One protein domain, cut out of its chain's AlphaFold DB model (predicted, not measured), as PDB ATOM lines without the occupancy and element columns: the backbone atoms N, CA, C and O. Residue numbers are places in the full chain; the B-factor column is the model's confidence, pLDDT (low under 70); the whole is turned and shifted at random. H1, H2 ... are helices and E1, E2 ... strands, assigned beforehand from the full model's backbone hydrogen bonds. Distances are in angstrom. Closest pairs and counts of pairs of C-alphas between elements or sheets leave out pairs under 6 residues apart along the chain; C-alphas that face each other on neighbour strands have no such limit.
ATOM      1  N   ASN A   3     -58.485 -22.794 -54.932       87.31
ATOM      2  CA  ASN A   3     -58.952 -23.244 -53.616       87.31
ATOM      3  C   ASN A   3     -58.117 -24.425 -53.095       87.31
ATOM      4  O   ASN A   3     -58.573 -25.205 -52.266       87.31
ATOM      5  N   GLU A   4     -56.909 -24.589 -53.624       93.00
ATOM      6  CA  GLU A   4     -56.024 -25.722 -53.411       93.00
ATOM      7  C   GLU A   4     -54.585 -25.211 -53.410       93.00
ATOM      8  O   GLU A   4     -54.167 -24.516 -54.340       93.00
ATOM      9  N   LYS A   5     -53.833 -25.577 -52.373       93.88
ATOM     10  CA  LYS A   5     -52.383 -25.387 -52.287       93.88
ATOM     11  C   LYS A   5     -51.734 -26.684 -51.832       93.88
ATOM     12  O   LYS A   5     -52.371 -27.494 -51.161       93.88
ATOM     13  N   HIS A   6     -50.482 -26.889 -52.206       95.50
ATOM     14  CA  HIS A   6     -49.713 -28.016 -51.704       95.50
ATOM     15  C   HIS A   6     -48.683 -27.507 -50.711       95.50
ATOM     16  O   HIS A   6     -48.006 -26.520 -50.982       95.50
ATOM     17  N   CYS A   7     -48.576 -28.179 -49.575       95.56
ATOM     18  CA  CYS A   7     -47.687 -27.780 -48.498       95.56
ATOM     19  C   CYS A   7     -46.869 -28.982 -48.042       95.56
ATOM     20  O   CYS A   7     -47.353 -30.118 -48.040       95.56
ATOM     21  N   SER A   8     -45.641 -28.719 -47.612       97.12
ATOM     22  CA  SER A   8     -44.868 -29.702 -46.866       97.12
ATOM     23  C   SER A   8     -45.304 -29.681 -45.405       97.12
ATOM     24  O   SER A   8     -45.613 -28.630 -44.846       97.12
ATOM     25  N   VAL A   9     -45.347 -30.852 -44.787       97.12
ATOM     26  CA  VAL A   9     -45.528 -31.015 -43.348       97.12
ATOM     27  C   VAL A   9     -44.148 -31.187 -42.745       97.12
ATOM     28  O   VAL A   9     -43.393 -32.054 -43.191       97.12
ATOM     29  N   ILE A  10     -43.834 -30.388 -41.732       97.62
ATOM     30  CA  ILE A  10     -42.629 -30.557 -40.921       97.62
ATOM     31  C   ILE A  10     -43.001 -30.898 -39.486       97.62
ATOM     32  O   ILE A  10     -44.067 -30.502 -39.015       97.62
ATOM     33  N   ASP A  11     -42.139 -31.643 -38.804       96.69
ATOM     34  CA  ASP A  11     -42.296 -31.929 -37.381       96.69
ATOM     35  C   ASP A  11     -41.833 -30.753 -36.498       96.69
ATOM     36  O   ASP A  11     -41.461 -29.678 -36.983       96.69
ATOM     37  N   ALA A  12     -41.853 -30.962 -35.179       95.69
ATOM     38  CA  ALA A  12     -41.437 -29.962 -34.197       95.69
ATOM     39  C   ALA A  12     -39.942 -29.609 -34.282       95.69
ATOM     40  O   ALA A  12     -39.535 -28.545 -33.817       95.69
ATOM     41  N   GLU A  13     -39.128 -30.492 -34.862       94.62
ATOM     42  CA  GLU A  13     -37.707 -30.262 -35.123       94.62
ATOM     43  C   GLU A  13     -37.481 -29.620 -36.504       94.62
ATOM     44  O   GLU A  13     -36.345 -29.322 -36.849       94.62
ATOM     45  N   GLY A  14     -38.532 -29.406 -37.301       95.56
ATOM     46  CA  GLY A  14     -38.451 -28.854 -38.650       95.56
ATOM     47  C   GLY A  14     -38.089 -29.874 -39.733       95.56
ATOM     48  O   GLY A  14     -37.840 -29.483 -40.874       95.56
ATOM     49  N   LYS A  15     -38.060 -31.174 -39.424       95.81
ATOM     50  CA  LYS A  15     -37.757 -32.222 -40.410       95.81
ATOM     51  C   LYS A  15     -38.959 -32.459 -41.308       95.81
ATOM     52  O   LYS A  15     -40.101 -32.441 -40.853       95.81
ATOM     53  N   HIS A  16     -38.704 -32.728 -42.584       96.25
ATOM     54  CA  HIS A  16     -39.764 -33.054 -43.534       96.25
ATOM     55  C   HIS A  16     -40.457 -34.379 -43.174       96.25
ATOM     56  O   HIS A  16     -39.817 -35.429 -43.124       96.25
ATOM     57  N   VAL A  17     -41.779 -34.338 -43.005       96.06
ATOM     58  CA  VAL A  17     -42.618 -35.508 -42.709       96.06
ATOM     59  C   VAL A  17     -43.299 -36.024 -43.972       96.06
ATOM     60  O   VAL A  17     -43.217 -37.210 -44.286       96.06
ATOM     61  N   THR A  18     -44.007 -35.155 -44.694       96.06
ATOM     62  CA  THR A  18     -44.786 -35.534 -45.881       96.06
ATOM     63  C   THR A  18     -45.185 -34.308 -46.706       96.06
ATOM     64  O   THR A  18     -45.016 -33.174 -46.267       96.06
ATOM     65  N   TYR A  19     -45.772 -34.536 -47.878       96.75
ATOM     66  CA  TYR A  19     -46.321 -33.505 -48.750       96.75
ATOM     67  C   TYR A  19     -47.830 -33.698 -48.908       96.75
ATOM     68  O   TYR A  19     -48.290 -34.789 -49.250       96.75
ATOM     69  N   VAL A  20     -48.607 -32.649 -48.635       96.81
ATOM     70  CA  VAL A  20     -50.071 -32.724 -48.538       96.81
ATOM     71  C   VAL A  20     -50.759 -31.674 -49.396       96.81
ATOM     72  O   VAL A  20     -50.243 -30.583 -49.632       96.81
ATOM     73  N   LEU A  21     -51.973 -32.004 -49.835       96.12
ATOM     74  CA  LEU A  21     -52.892 -31.065 -50.467       96.12
ATOM     75  C   LEU A  21     -53.758 -30.405 -49.389       96.12
ATOM     76  O   LEU A  21     -54.387 -31.095 -48.586       96.12
ATOM     77  N   VAL A  22     -53.842 -29.081 -49.409       96.06
ATOM     78  CA  VAL A  22     -54.683 -28.275 -48.522       96.06
ATOM     79  C   VAL A  22     -55.763 -27.605 -49.359       96.06
ATOM     80  O   VAL A  22     -55.463 -26.859 -50.294       96.06
ATOM     81  N   LYS A  23     -57.030 -27.874 -49.030       94.00
ATOM     82  CA  LYS A  23     -58.187 -27.242 -49.668       94.00
ATOM     83  C   LYS A  23     -58.664 -26.056 -48.852       94.00
ATOM     84  O   LYS A  23     -58.919 -26.190 -47.662       94.00
ATOM     85  N   ILE A  24     -58.847 -24.926 -49.512       91.75
ATOM     86  CA  ILE A  24     -59.380 -23.700 -48.933       91.75
ATOM     87  C   ILE A  24     -60.879 -23.660 -49.238       91.75
ATOM     88  O   ILE A  24     -61.290 -23.726 -50.401       91.75
ATOM     89  N   ARG A  25     -61.710 -23.598 -48.196       87.50
ATOM     90  CA  ARG A  25     -63.172 -23.526 -48.327       87.50
ATOM     91  C   ARG A  25     -63.730 -22.345 -47.558       87.50
ATOM     92  O   ARG A  25     -63.333 -22.110 -46.428       87.50
ATOM     93  N   ASP A  26     -64.715 -21.674 -48.135       87.81
ATOM     94  CA  ASP A  26     -65.502 -20.667 -47.434       87.81
ATOM     95  C   ASP A  26     -66.582 -21.345 -46.582       87.81
ATOM     96  O   ASP A  26     -67.480 -22.024 -47.088       87.81
ATOM     97  N   LYS A  27     -66.488 -21.170 -45.267       83.25
ATOM     98  CA  LYS A  27     -67.459 -21.630 -44.281       83.25
ATOM     99  C   LYS A  27     -68.358 -20.454 -43.880       83.25
ATOM    100  O   LYS A  27     -67.844 -19.443 -43.404       83.25
ATOM    101  N   PRO A  28     -69.687 -20.551 -44.048       83.38
ATOM    102  CA  PRO A  28     -70.596 -19.495 -43.614       83.38
ATOM    103  C   PRO A  28     -70.635 -19.403 -42.079       83.38
ATOM    104  O   PRO A  28     -70.712 -20.427 -41.398       83.38
ATOM    105  N   LEU A  29     -70.592 -18.180 -41.543       85.56
ATOM    106  CA  LEU A  29     -70.788 -17.874 -40.123       85.56
ATOM    107  C   LEU A  29     -72.245 -17.500 -39.831       85.56
ATOM    108  O   LEU A  29     -72.984 -17.060 -40.711       85.56
ATOM    109  N   GLU A  30     -72.631 -17.605 -38.559       83.25
ATOM    110  CA  GLU A  30     -73.980 -17.275 -38.072       83.25
ATOM    111  C   GLU A  30     -74.360 -15.792 -38.250       83.25
ATOM    112  O   GLU A  30     -75.540 -15.481 -38.377       83.25
ATOM    113  N   ASP A  31     -73.380 -14.887 -38.340       86.94
ATOM    114  CA  ASP A  31     -73.584 -13.446 -38.582       86.94
ATOM    115  C   ASP A  31     -73.804 -13.100 -40.076       86.94
ATOM    116  O   ASP A  31     -73.975 -11.944 -40.449       86.94
ATOM    117  N   GLY A  32     -73.791 -14.101 -40.969       80.31
ATOM    118  CA  GLY A  32     -73.907 -13.906 -42.421       80.31
ATOM    119  C   GLY A  32     -72.579 -13.627 -43.143       80.31
ATOM    120  O   GLY A  32     -72.584 -13.393 -44.350       80.31
ATOM    121  N   GLY A  33     -71.447 -13.676 -42.431       84.69
ATOM    122  CA  GLY A  33     -70.097 -13.644 -43.007       84.69
ATOM    123  C   GLY A  33     -69.607 -15.010 -43.515       84.69
ATOM    124  O   GLY A  33     -70.262 -16.033 -43.322       84.69
ATOM    125  N   THR A  34     -68.425 -15.042 -44.136       81.81
ATOM    126  CA  THR A  34     -67.732 -16.270 -44.575       81.81
ATOM    127  C   THR A  34     -66.293 -16.289 -44.056       81.81
ATOM    128  O   THR A  34     -65.582 -15.298 -44.205       81.81
ATOM    129  N   GLU A  35     -65.853 -17.409 -43.483       87.38
ATOM    130  CA  GLU A  35     -64.473 -17.655 -43.044       87.38
ATOM    131  C   GLU A  35     -63.816 -18.673 -43.970       87.38
ATOM    132  O   GLU A  35     -64.394 -19.720 -44.253       87.38
ATOM    133  N   GLN A  36     -62.596 -18.392 -44.425       86.44
ATOM    134  CA  GLN A  36     -61.813 -19.382 -45.156       86.44
ATOM    135  C   GLN A  36     -61.188 -20.369 -44.174       86.44
ATOM    136  O   GLN A  36     -60.408 -19.985 -43.307       86.44
ATOM    137  N   VAL A  37     -61.522 -21.645 -44.336       88.38
ATOM    138  CA  VAL A  37     -60.954 -22.751 -43.569       88.38
ATOM    139  C   VAL A  37     -60.036 -23.584 -44.454       88.38
ATOM    140  O   VAL A  37     -60.349 -23.864 -45.615       88.38
ATOM    141  N   GLU A  38     -58.902 -23.987 -43.892       91.88
ATOM    142  CA  GLU A  38     -57.934 -24.863 -44.541       91.88
ATOM    143  C   GLU A  38     -58.180 -26.315 -44.114       91.88
ATOM    144  O   GLU A  38     -58.104 -26.658 -42.937       91.88
ATOM    145  N   GLU A  39     -58.491 -27.183 -45.076       93.06
ATOM    146  CA  GLU A  39     -58.716 -28.611 -44.858       93.06
ATOM    147  C   GLU A  39     -57.589 -29.425 -45.500       93.06
ATOM    148  O   GLU A  39     -57.510 -29.553 -46.728       93.06
ATOM    149  N   VAL A  40     -56.736 -30.021 -44.666       95.62
ATOM    150  CA  VAL A  40     -55.696 -30.956 -45.110       95.62
ATOM    151  C   VAL A  40     -56.348 -32.239 -45.629       95.62
ATOM    152  O   VAL A  40     -57.159 -32.865 -44.950       95.62
ATOM    153  N   GLN A  41     -56.017 -32.634 -46.856       95.88
ATOM    154  CA  GLN A  41     -56.569 -33.825 -47.498       95.88
ATOM    155  C   GLN A  41     -55.724 -35.062 -47.181       95.88
ATOM    156  O   GLN A  41     -54.505 -35.034 -47.327       95.88
ATOM    157  N   ASN A  42     -56.384 -36.176 -46.841       92.56
ATOM    158  CA  ASN A  42     -55.766 -37.500 -46.641       92.56
ATOM    159  C   ASN A  42     -54.628 -37.543 -45.601       92.56
ATOM    160  O   ASN A  42     -53.830 -38.478 -45.600       92.56
ATOM    161  N   TYR A  43     -54.553 -36.550 -44.714       95.81
ATOM    162  CA  TYR A  43     -53.552 -36.474 -43.662       95.81
ATOM    163  C   TYR A  43     -54.117 -35.745 -42.443       95.81
ATOM    164  O   TYR A  43     -54.893 -34.800 -42.577       95.81
ATOM    165  N   THR A  44     -53.720 -36.179 -41.251       95.94
ATOM    166  CA  THR A  44     -54.066 -35.527 -39.987       95.94
ATOM    167  C   THR A  44     -52.771 -35.100 -39.322       95.94
ATOM    168  O   THR A  44     -51.948 -35.958 -39.005       95.94
ATOM    169  N   LEU A  45     -52.598 -33.788 -39.137       95.00
ATOM    170  CA  LEU A  45     -51.441 -33.230 -38.439       95.00
ATOM    171  C   LEU A  45     -51.376 -33.803 -37.020       95.00
ATOM    172  O   LEU A  45     -52.368 -33.780 -36.286       95.00
ATOM    173  N   LYS A  46     -50.214 -34.344 -36.661       96.50
ATOM    174  CA  LYS A  46     -49.908 -34.812 -35.308       96.50
ATOM    175  C   LYS A  46     -49.453 -33.644 -34.433       96.50
ATOM    176  O   LYS A  46     -49.179 -32.551 -34.921       96.50
ATOM    177  N   ASP A  47     -49.364 -33.892 -33.128       95.94
ATOM    178  CA  ASP A  47     -48.826 -32.914 -32.182       95.94
ATOM    179  C   ASP A  47     -47.404 -32.489 -32.586       95.94
ATOM    180  O   ASP A  47     -46.554 -33.334 -32.876       95.94
ATOM    181  N   GLY A  48     -47.179 -31.177 -32.657       94.56
ATOM    182  CA  GLY A  48     -45.914 -30.585 -33.090       94.56
ATOM    183  C   GLY A  48     -45.692 -30.510 -34.606       94.56
ATOM    184  O   GLY A  48     -44.715 -29.892 -35.019       94.56
ATOM    185  N   GLU A  49     -46.567 -31.077 -35.441       97.38
ATOM    186  CA  GLU A  49     -46.468 -30.931 -36.897       97.38
ATOM    187  C   GLU A  49     -47.063 -29.601 -37.380       97.38
ATOM    188  O   GLU A  49     -48.106 -29.150 -36.901       97.38
ATOM    189  N   GLN A  50     -46.428 -28.990 -38.378       95.69
ATOM    190  CA  GLN A  50     -46.861 -27.724 -38.972       95.69
ATOM    191  C   GLN A  50     -46.784 -27.767 -40.503       95.69
ATOM    192  O   GLN A  50     -45.981 -28.494 -41.088       95.69
ATOM    193  N   LEU A  51     -47.638 -26.975 -41.152       95.69
ATOM    194  CA  LEU A  51     -47.648 -26.811 -42.604       95.69
ATOM    195  C   LEU A  51     -46.728 -25.663 -43.004       95.69
ATOM    196  O   LEU A  51     -46.868 -24.551 -42.495       95.69
ATOM    197  N   VAL A  52     -45.853 -25.919 -43.971       96.25
ATOM    198  CA  VAL A  52     -45.030 -24.897 -44.617       96.25
ATOM    199  C   VAL A  52     -45.342 -24.840 -46.105       96.25
ATOM    200  O   VAL A  52     -45.513 -25.869 -46.769       96.25
ATOM    201  N   ASP A  53     -45.443 -23.622 -46.632       94.75
ATOM    202  CA  ASP A  53     -45.726 -23.367 -48.047       94.75
ATOM    203  C   ASP A  53     -44.450 -23.532 -48.886       94.75
ATOM    204  O   ASP A  53     -43.888 -22.580 -49.422       94.75
ATOM    205  N   ALA A  54     -43.946 -24.763 -48.915       94.75
ATOM    206  CA  ALA A  54     -42.726 -25.144 -49.603       94.75
ATOM    207  C   ALA A  54     -42.891 -26.504 -50.283       94.75
ATOM    208  O   ALA A  54     -43.541 -27.416 -49.760       94.75
ATOM    209  N   SER A  55     -42.251 -26.651 -51.442       95.56
ATOM    210  CA  SER A  55     -42.070 -27.945 -52.101       95.56
ATOM    211  C   SER A  55     -41.217 -28.882 -51.235       95.56
ATOM    212  O   SER A  55     -40.360 -28.395 -50.491       95.56
ATOM    213  N   PRO A  56     -41.397 -30.210 -51.343       95.75
ATOM    214  CA  PRO A  56     -40.614 -31.167 -50.568       95.75
ATOM    215  C   PRO A  56     -39.116 -31.076 -50.916       95.75
ATOM    216  O   PRO A  56     -38.769 -30.767 -52.064       95.75
ATOM    217  N   PRO A  57     -38.216 -31.360 -49.958       96.75
ATOM    218  CA  PRO A  57     -36.781 -31.306 -50.190       96.75
ATOM    219  C   PRO A  57     -36.368 -32.389 -51.190       96.75
ATOM    220  O   PRO A  57     -36.852 -33.522 -51.161       96.75
ATOM    221  N   SER A  58     -35.438 -32.050 -52.080       96.38
ATOM    222  CA  SER A  58     -34.851 -33.031 -52.996       96.38
ATOM    223  C   SER A  58     -33.838 -33.887 -52.244       96.38
ATOM    224  O   SER A  58     -32.789 -33.388 -51.848       96.38
ATOM    225  N   MET A  59     -34.151 -35.165 -52.045       94.88
ATOM    226  CA  MET A  59     -33.257 -36.102 -51.360       94.88
ATOM    227  C   MET A  59     -32.078 -36.501 -52.250       94.88
ATOM    228  O   MET A  59     -32.240 -36.713 -53.456       94.88
ATOM    229  N   ARG A  60     -30.899 -36.648 -51.646       95.69
ATOM    230  CA  ARG A  60     -29.707 -37.152 -52.327       95.69
ATOM    231  C   ARG A  60     -29.916 -38.619 -52.715       95.69
ATOM    232  O   ARG A  60     -30.384 -39.419 -51.910       95.69
ATOM    233  N   GLN A  61     -29.586 -38.969 -53.959       95.31
ATOM    234  CA  GLN A  61     -29.827 -40.314 -54.505       95.31
ATOM    235  C   GLN A  61     -28.605 -41.228 -54.423       95.31
ATOM    236  O   GLN A  61     -28.743 -42.410 -54.120       95.31
ATOM    237  N   HIS A  62     -27.419 -40.686 -54.693       94.25
ATOM    238  CA  HIS A  62     -26.145 -41.380 -54.542       94.25
ATOM    239  C   HIS A  62     -25.014 -40.394 -54.212       94.25
ATOM    240  O   HIS A  62     -25.204 -39.173 -54.198       94.25
ATOM    241  N   ALA A  63     -23.819 -40.921 -53.963       94.44
ATOM    242  CA  ALA A  63     -22.610 -40.149 -53.727       94.44
ATOM    243  C   ALA A  63     -22.354 -39.162 -54.867       94.44
ATOM    244  O   ALA A  63     -22.420 -39.529 -56.045       94.44
ATOM    245  N   GLY A  64     -22.097 -37.901 -54.522       90.31
ATOM    246  CA  GLY A  64     -21.924 -36.828 -55.499       90.31
ATOM    247  C   GLY A  64     -23.193 -36.361 -56.235       90.31
ATOM    248  O   GLY A  64     -23.077 -35.481 -57.087       90.31
ATOM    249  N   SER A  65     -24.396 -36.887 -55.944       93.81
ATOM    250  CA  SER A  65     -25.648 -36.265 -56.415       93.81
ATOM    251  C   SER A  65     -25.938 -34.962 -55.667       93.81
ATOM    252  O   SER A  65     -25.569 -34.799 -54.505       93.81
ATOM    253  N   THR A  66     -26.695 -34.062 -56.294       93.12
ATOM    254  CA  THR A  66     -27.320 -32.934 -55.592       93.12
ATOM    255  C   THR A  66     -28.481 -33.414 -54.712       93.12
ATOM    256  O   THR A  66     -29.145 -34.402 -55.029       93.12
ATOM    257  N   GLY A  67     -28.733 -32.712 -53.605       94.94
ATOM    258  CA  GLY A  67     -29.830 -33.001 -52.677       94.94
ATOM    259  C   GLY A  67     -29.387 -33.162 -51.223       94.94
ATOM    260  O   GLY A  67     -28.190 -33.179 -50.914       94.94
ATOM    261  N   PHE A  68     -30.382 -33.287 -50.347       96.56
ATOM    262  CA  PHE A  68     -30.233 -33.400 -48.898       96.56
ATOM    263  C   PHE A  68     -30.206 -34.862 -48.447       96.56
ATOM    264  O   PHE A  68     -30.926 -35.703 -48.987       96.56
ATOM    265  N   ILE A  69     -29.402 -35.161 -47.438       95.69
ATOM    266  CA  ILE A  69     -29.415 -36.426 -46.702       95.69
ATOM    267  C   ILE A  69     -30.346 -36.292 -45.497       95.69
ATOM    268  O   ILE A  69     -31.154 -37.183 -45.249       95.69
ATOM    269  N   SER A  70     -30.279 -35.171 -44.777       94.94
ATOM    270  CA  SER A  70     -31.146 -34.861 -43.638       94.94
ATOM    271  C   SER A  70     -31.655 -33.414 -43.726       94.94
ATOM    272  O   SER A  70     -31.082 -32.508 -43.117       94.94
ATOM    273  N   PRO A  71     -32.733 -33.174 -44.499       96.75
ATOM    274  CA  PRO A  71     -33.290 -31.839 -44.675       96.75
ATOM    275  C   PRO A  71     -34.036 -31.347 -43.426       96.75
ATOM    276  O   PRO A  71     -34.878 -32.055 -42.869       96.75
ATOM    277  N   ILE A  72     -33.784 -30.095 -43.050       97.00
ATOM    278  CA  ILE A  72     -34.492 -29.359 -41.997       97.00
ATOM    279  C   ILE A  72     -34.976 -28.013 -42.542       97.00
ATOM    280  O   ILE A  72     -34.275 -27.363 -43.313       97.00
ATOM    281  N   TRP A  73     -36.186 -27.600 -42.179       97.31
ATOM    282  CA  TRP A  73     -36.737 -26.301 -42.551       97.31
ATOM    283  C   TRP A  73     -36.262 -25.221 -41.576       97.31
ATOM    284  O   TRP A  73     -36.511 -25.324 -40.376       97.31
ATOM    285  N   ASP A  74     -35.613 -24.168 -42.078       95.06
ATOM    286  CA  ASP A  74     -35.097 -23.063 -41.248       95.06
ATOM    287  C   ASP A  74     -36.078 -21.883 -41.089       95.06
ATOM    288  O   ASP A  74     -35.775 -20.890 -40.424       95.06
ATOM    289  N   GLY A  75     -37.265 -21.993 -41.689       93.06
ATOM    290  CA  GLY A  75     -38.265 -20.929 -41.763       93.06
ATOM    291  C   GLY A  75     -38.405 -20.317 -43.157       93.06
ATOM    292  O   GLY A  75     -39.467 -19.771 -43.451       93.06
ATOM    293  N   SER A  76     -37.382 -20.430 -44.008       94.69
ATOM    294  CA  SER A  76     -37.374 -19.890 -45.376       94.69
ATOM    295  C   SER A  76     -37.004 -20.931 -46.429       94.69
ATOM    296  O   SER A  76     -37.620 -20.949 -47.492       94.69
ATOM    297  N   ASP A  77     -36.038 -21.800 -46.133       96.12
ATOM    298  CA  ASP A  77     -35.489 -22.779 -47.064       96.12
ATOM    299  C   ASP A  77     -35.152 -24.109 -46.365       96.12
ATOM    300  O   ASP A  77     -35.083 -24.227 -45.136       96.12
ATOM    301  N   TRP A  78     -34.932 -25.143 -47.179       97.38
ATOM    302  CA  TRP A  78     -34.397 -26.419 -46.710       97.38
ATOM    303  C   TRP A  78     -32.886 -26.318 -46.499       97.38
ATOM    304  O   TRP A  78     -32.149 -25.927 -47.404       97.38
ATOM    305  N   GLN A  79     -32.430 -26.741 -45.325       96.56
ATOM    306  CA  GLN A  79     -31.025 -26.822 -44.943       96.56
ATOM    307  C   GLN A  79     -30.607 -28.273 -44.716       96.56
ATOM    308  O   GLN A  79     -31.418 -29.123 -44.356       96.56
ATOM    309  N   GLU A  80     -29.322 -28.555 -44.914       95.69
ATOM    310  CA  GLU A  80     -28.717 -29.837 -44.554       95.69
ATOM    311  C   GLU A  80     -28.263 -29.797 -43.095       95.69
ATOM    312  O   GLU A  80     -27.493 -28.913 -42.718       95.69
ATOM    313  N   THR A  81     -28.707 -30.762 -42.289       96.31
ATOM    314  CA  THR A  81     -28.218 -30.922 -40.910       96.31
ATOM    315  C   THR A  81     -27.168 -32.030 -40.779       96.31
ATOM    316  O   THR A  81     -26.467 -32.082 -39.771       96.31
ATOM    317  N   ALA A  82     -27.027 -32.907 -41.785       94.56
ATOM    318  CA  ALA A  82     -26.008 -33.949 -41.763       94.56
ATOM    319  C   ALA A  82     -24.602 -33.335 -41.697       94.56
ATOM    320  O   ALA A  82     -24.225 -32.468 -42.492       94.56
ATOM    321  N   THR A  83     -23.807 -33.810 -40.744       95.88
ATOM    322  CA  THR A  83     -22.399 -33.435 -40.606       95.88
ATOM    323  C   THR A  83     -21.563 -33.992 -41.757       95.88
ATOM    324  O   THR A  83     -21.963 -34.921 -42.455       95.88
ATOM    325  N   ALA A  84     -20.355 -33.457 -41.950       94.38
ATOM    326  CA  ALA A  84     -19.442 -33.953 -42.983       94.38
ATOM    327  C   ALA A  84     -19.148 -35.459 -42.841       94.38
ATOM    328  O   ALA A  84     -19.056 -36.158 -43.849       94.38
ATOM    329  N   ASP A  85     -19.044 -35.958 -41.607       95.81
ATOM    330  CA  ASP A  85     -18.821 -37.378 -41.326       95.81
ATOM    331  C   ASP A  85     -20.044 -38.237 -41.683       95.81
ATOM    332  O   ASP A  85     -19.896 -39.291 -42.299       95.81
ATOM    333  N   GLU A  86     -21.256 -37.776 -41.364       95.75
ATOM    334  CA  GLU A  86     -22.500 -38.462 -41.747       95.75
ATOM    335  C   GLU A  86     -22.698 -38.472 -43.262       95.75
ATOM    336  O   GLU A  86     -23.094 -39.490 -43.829       95.75
ATOM    337  N   ILE A  87     -22.362 -37.367 -43.933       94.94
ATOM    338  CA  ILE A  87     -22.376 -37.288 -45.392       94.94
ATOM    339  C   ILE A  87     -21.391 -38.307 -45.972       94.94
ATOM    340  O   ILE A  87     -21.767 -39.083 -46.845       94.94
ATOM    341  N   ALA A  88     -20.156 -38.359 -45.468       94.94
ATOM    342  CA  ALA A  88     -19.148 -39.298 -45.956       94.94
ATOM    343  C   ALA A  88     -19.547 -40.766 -45.728       94.94
ATOM    344  O   ALA A  88     -19.328 -41.599 -46.608       94.94
ATOM    345  N   ALA A  89     -20.146 -41.086 -44.576       96.50
ATOM    346  CA  ALA A  89     -20.664 -42.422 -44.292       96.50
ATOM    347  C   ALA A  89     -21.792 -42.800 -45.264       96.50
ATOM    348  O   ALA A  89     -21.731 -43.850 -45.905       96.50
ATOM    349  N   TRP A  90     -22.756 -41.899 -45.461       96.31
ATOM    350  CA  TRP A  90     -23.849 -42.103 -46.407       96.31
ATOM    351  C   TRP A  90     -23.335 -42.290 -47.842       96.31
ATOM    352  O   TRP A  90     -23.790 -43.178 -48.555       96.31
ATOM    353  N   GLU A  91     -22.339 -41.516 -48.281       95.31
ATOM    354  CA  GLU A  91     -21.769 -41.650 -49.628       95.31
ATOM    355  C   GLU A  91     -21.034 -42.982 -49.847       95.31
ATOM    356  O   GLU A  91     -20.996 -43.485 -50.972       95.31
ATOM    357  N   GLN A  92     -20.488 -43.588 -48.790       94.94
ATOM    358  CA  GLN A  92     -19.918 -44.935 -48.868       94.94
ATOM    359  C   GLN A  92     -20.999 -46.016 -48.994       94.94
ATOM    360  O   GLN A  92     -20.808 -46.983 -49.732       94.94
TER     361      GLN A  92
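AT A GLANCE: This is residues 3 to 92 of the 143 residues of an uncharacterized protein of Butyricicoccus sp. OM04-18BH (UniProt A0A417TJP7). A long, narrow rod: a curled, strongly twisted antiparallel sheet takes up one end and the middle, with the far part of the hairpin E2 and E3 making one tip, and a small two-strand hairpin, E5 and E6, leads on to the short helix H1 at the other tip. E1 and the short E4 lie near the middle, and a long stretch with no named element, residues 53 to 70, joins E4 to E5. The printed part has 90 residues, with six named strands and one named helix in the order E1 E2 E3 E4 E5 E6 H1. The larger sheet runs E3, E2, E1, E4 and the smaller E5, E6, both antiparallel; the class is mostly strand. The whole is loose, with a radius of gyration of the C-alphas of 17.4 A, and spans 62 by 22 by 21 A.

HOW THE PARTS SIT: E1, residues 4 to 10, and E2, residues 16 to 28, form a hairpin, with N 7 and O 20 2.9 A apart, within hydrogen-bond range. E2 bends by 61 degrees at residue 19. E3, residues 34 to 40, forms a hairpin with E2 at 155 degrees between their directions, and N 37 and O 25 are 2.8 A apart. E1, E2 and E3 are a meander, each strand the antiparallel neighbour of the one before. E4, residues 50 to 52, is antiparallel to E1 at 122 degrees, with N 10 and O 50 2.9 A apart; E1 to E4 form a Greek key, a meander whose first strand is also the antiparallel neighbour of the fourth. E5, residues 71 to 73, and E6, residues 78 to 80, form a hairpin, with N 79 and O 72 2.8 A apart. The closest C-alphas of E2 and E5, those of His 16 and Ile 72, are 6.6 A apart. H1, residues 84 to 92, is apart from E5 and not on the larger sheet; in H1 every O i to N i+4 pair is within hydrogen-bond range.

IN THESE COORDINATES: E1 begins at C-alpha 4, (-56.024, -25.722, -53.411), and is 18.9 A long. E2 measures 33.7 A and E3 19.0 A; E4, E5 and E6 measure 6.6, 6.9 and 7.0 A. E2 ends at C-alpha 28, (-70.596, -19.495, -43.614). H1, 12.5 A long, ends at C-alpha 92, (-19.918, -44.935, -48.868).

THE WHOLE: The two C-alphas farthest apart, those of Asp 31 and Gln 92, are 63.1 A apart. The printed part has no cut. The link from E4 to E5 is long, with 18 residues. The mean pLDDT of the printed part is 93.8, and no printed residue is under 70.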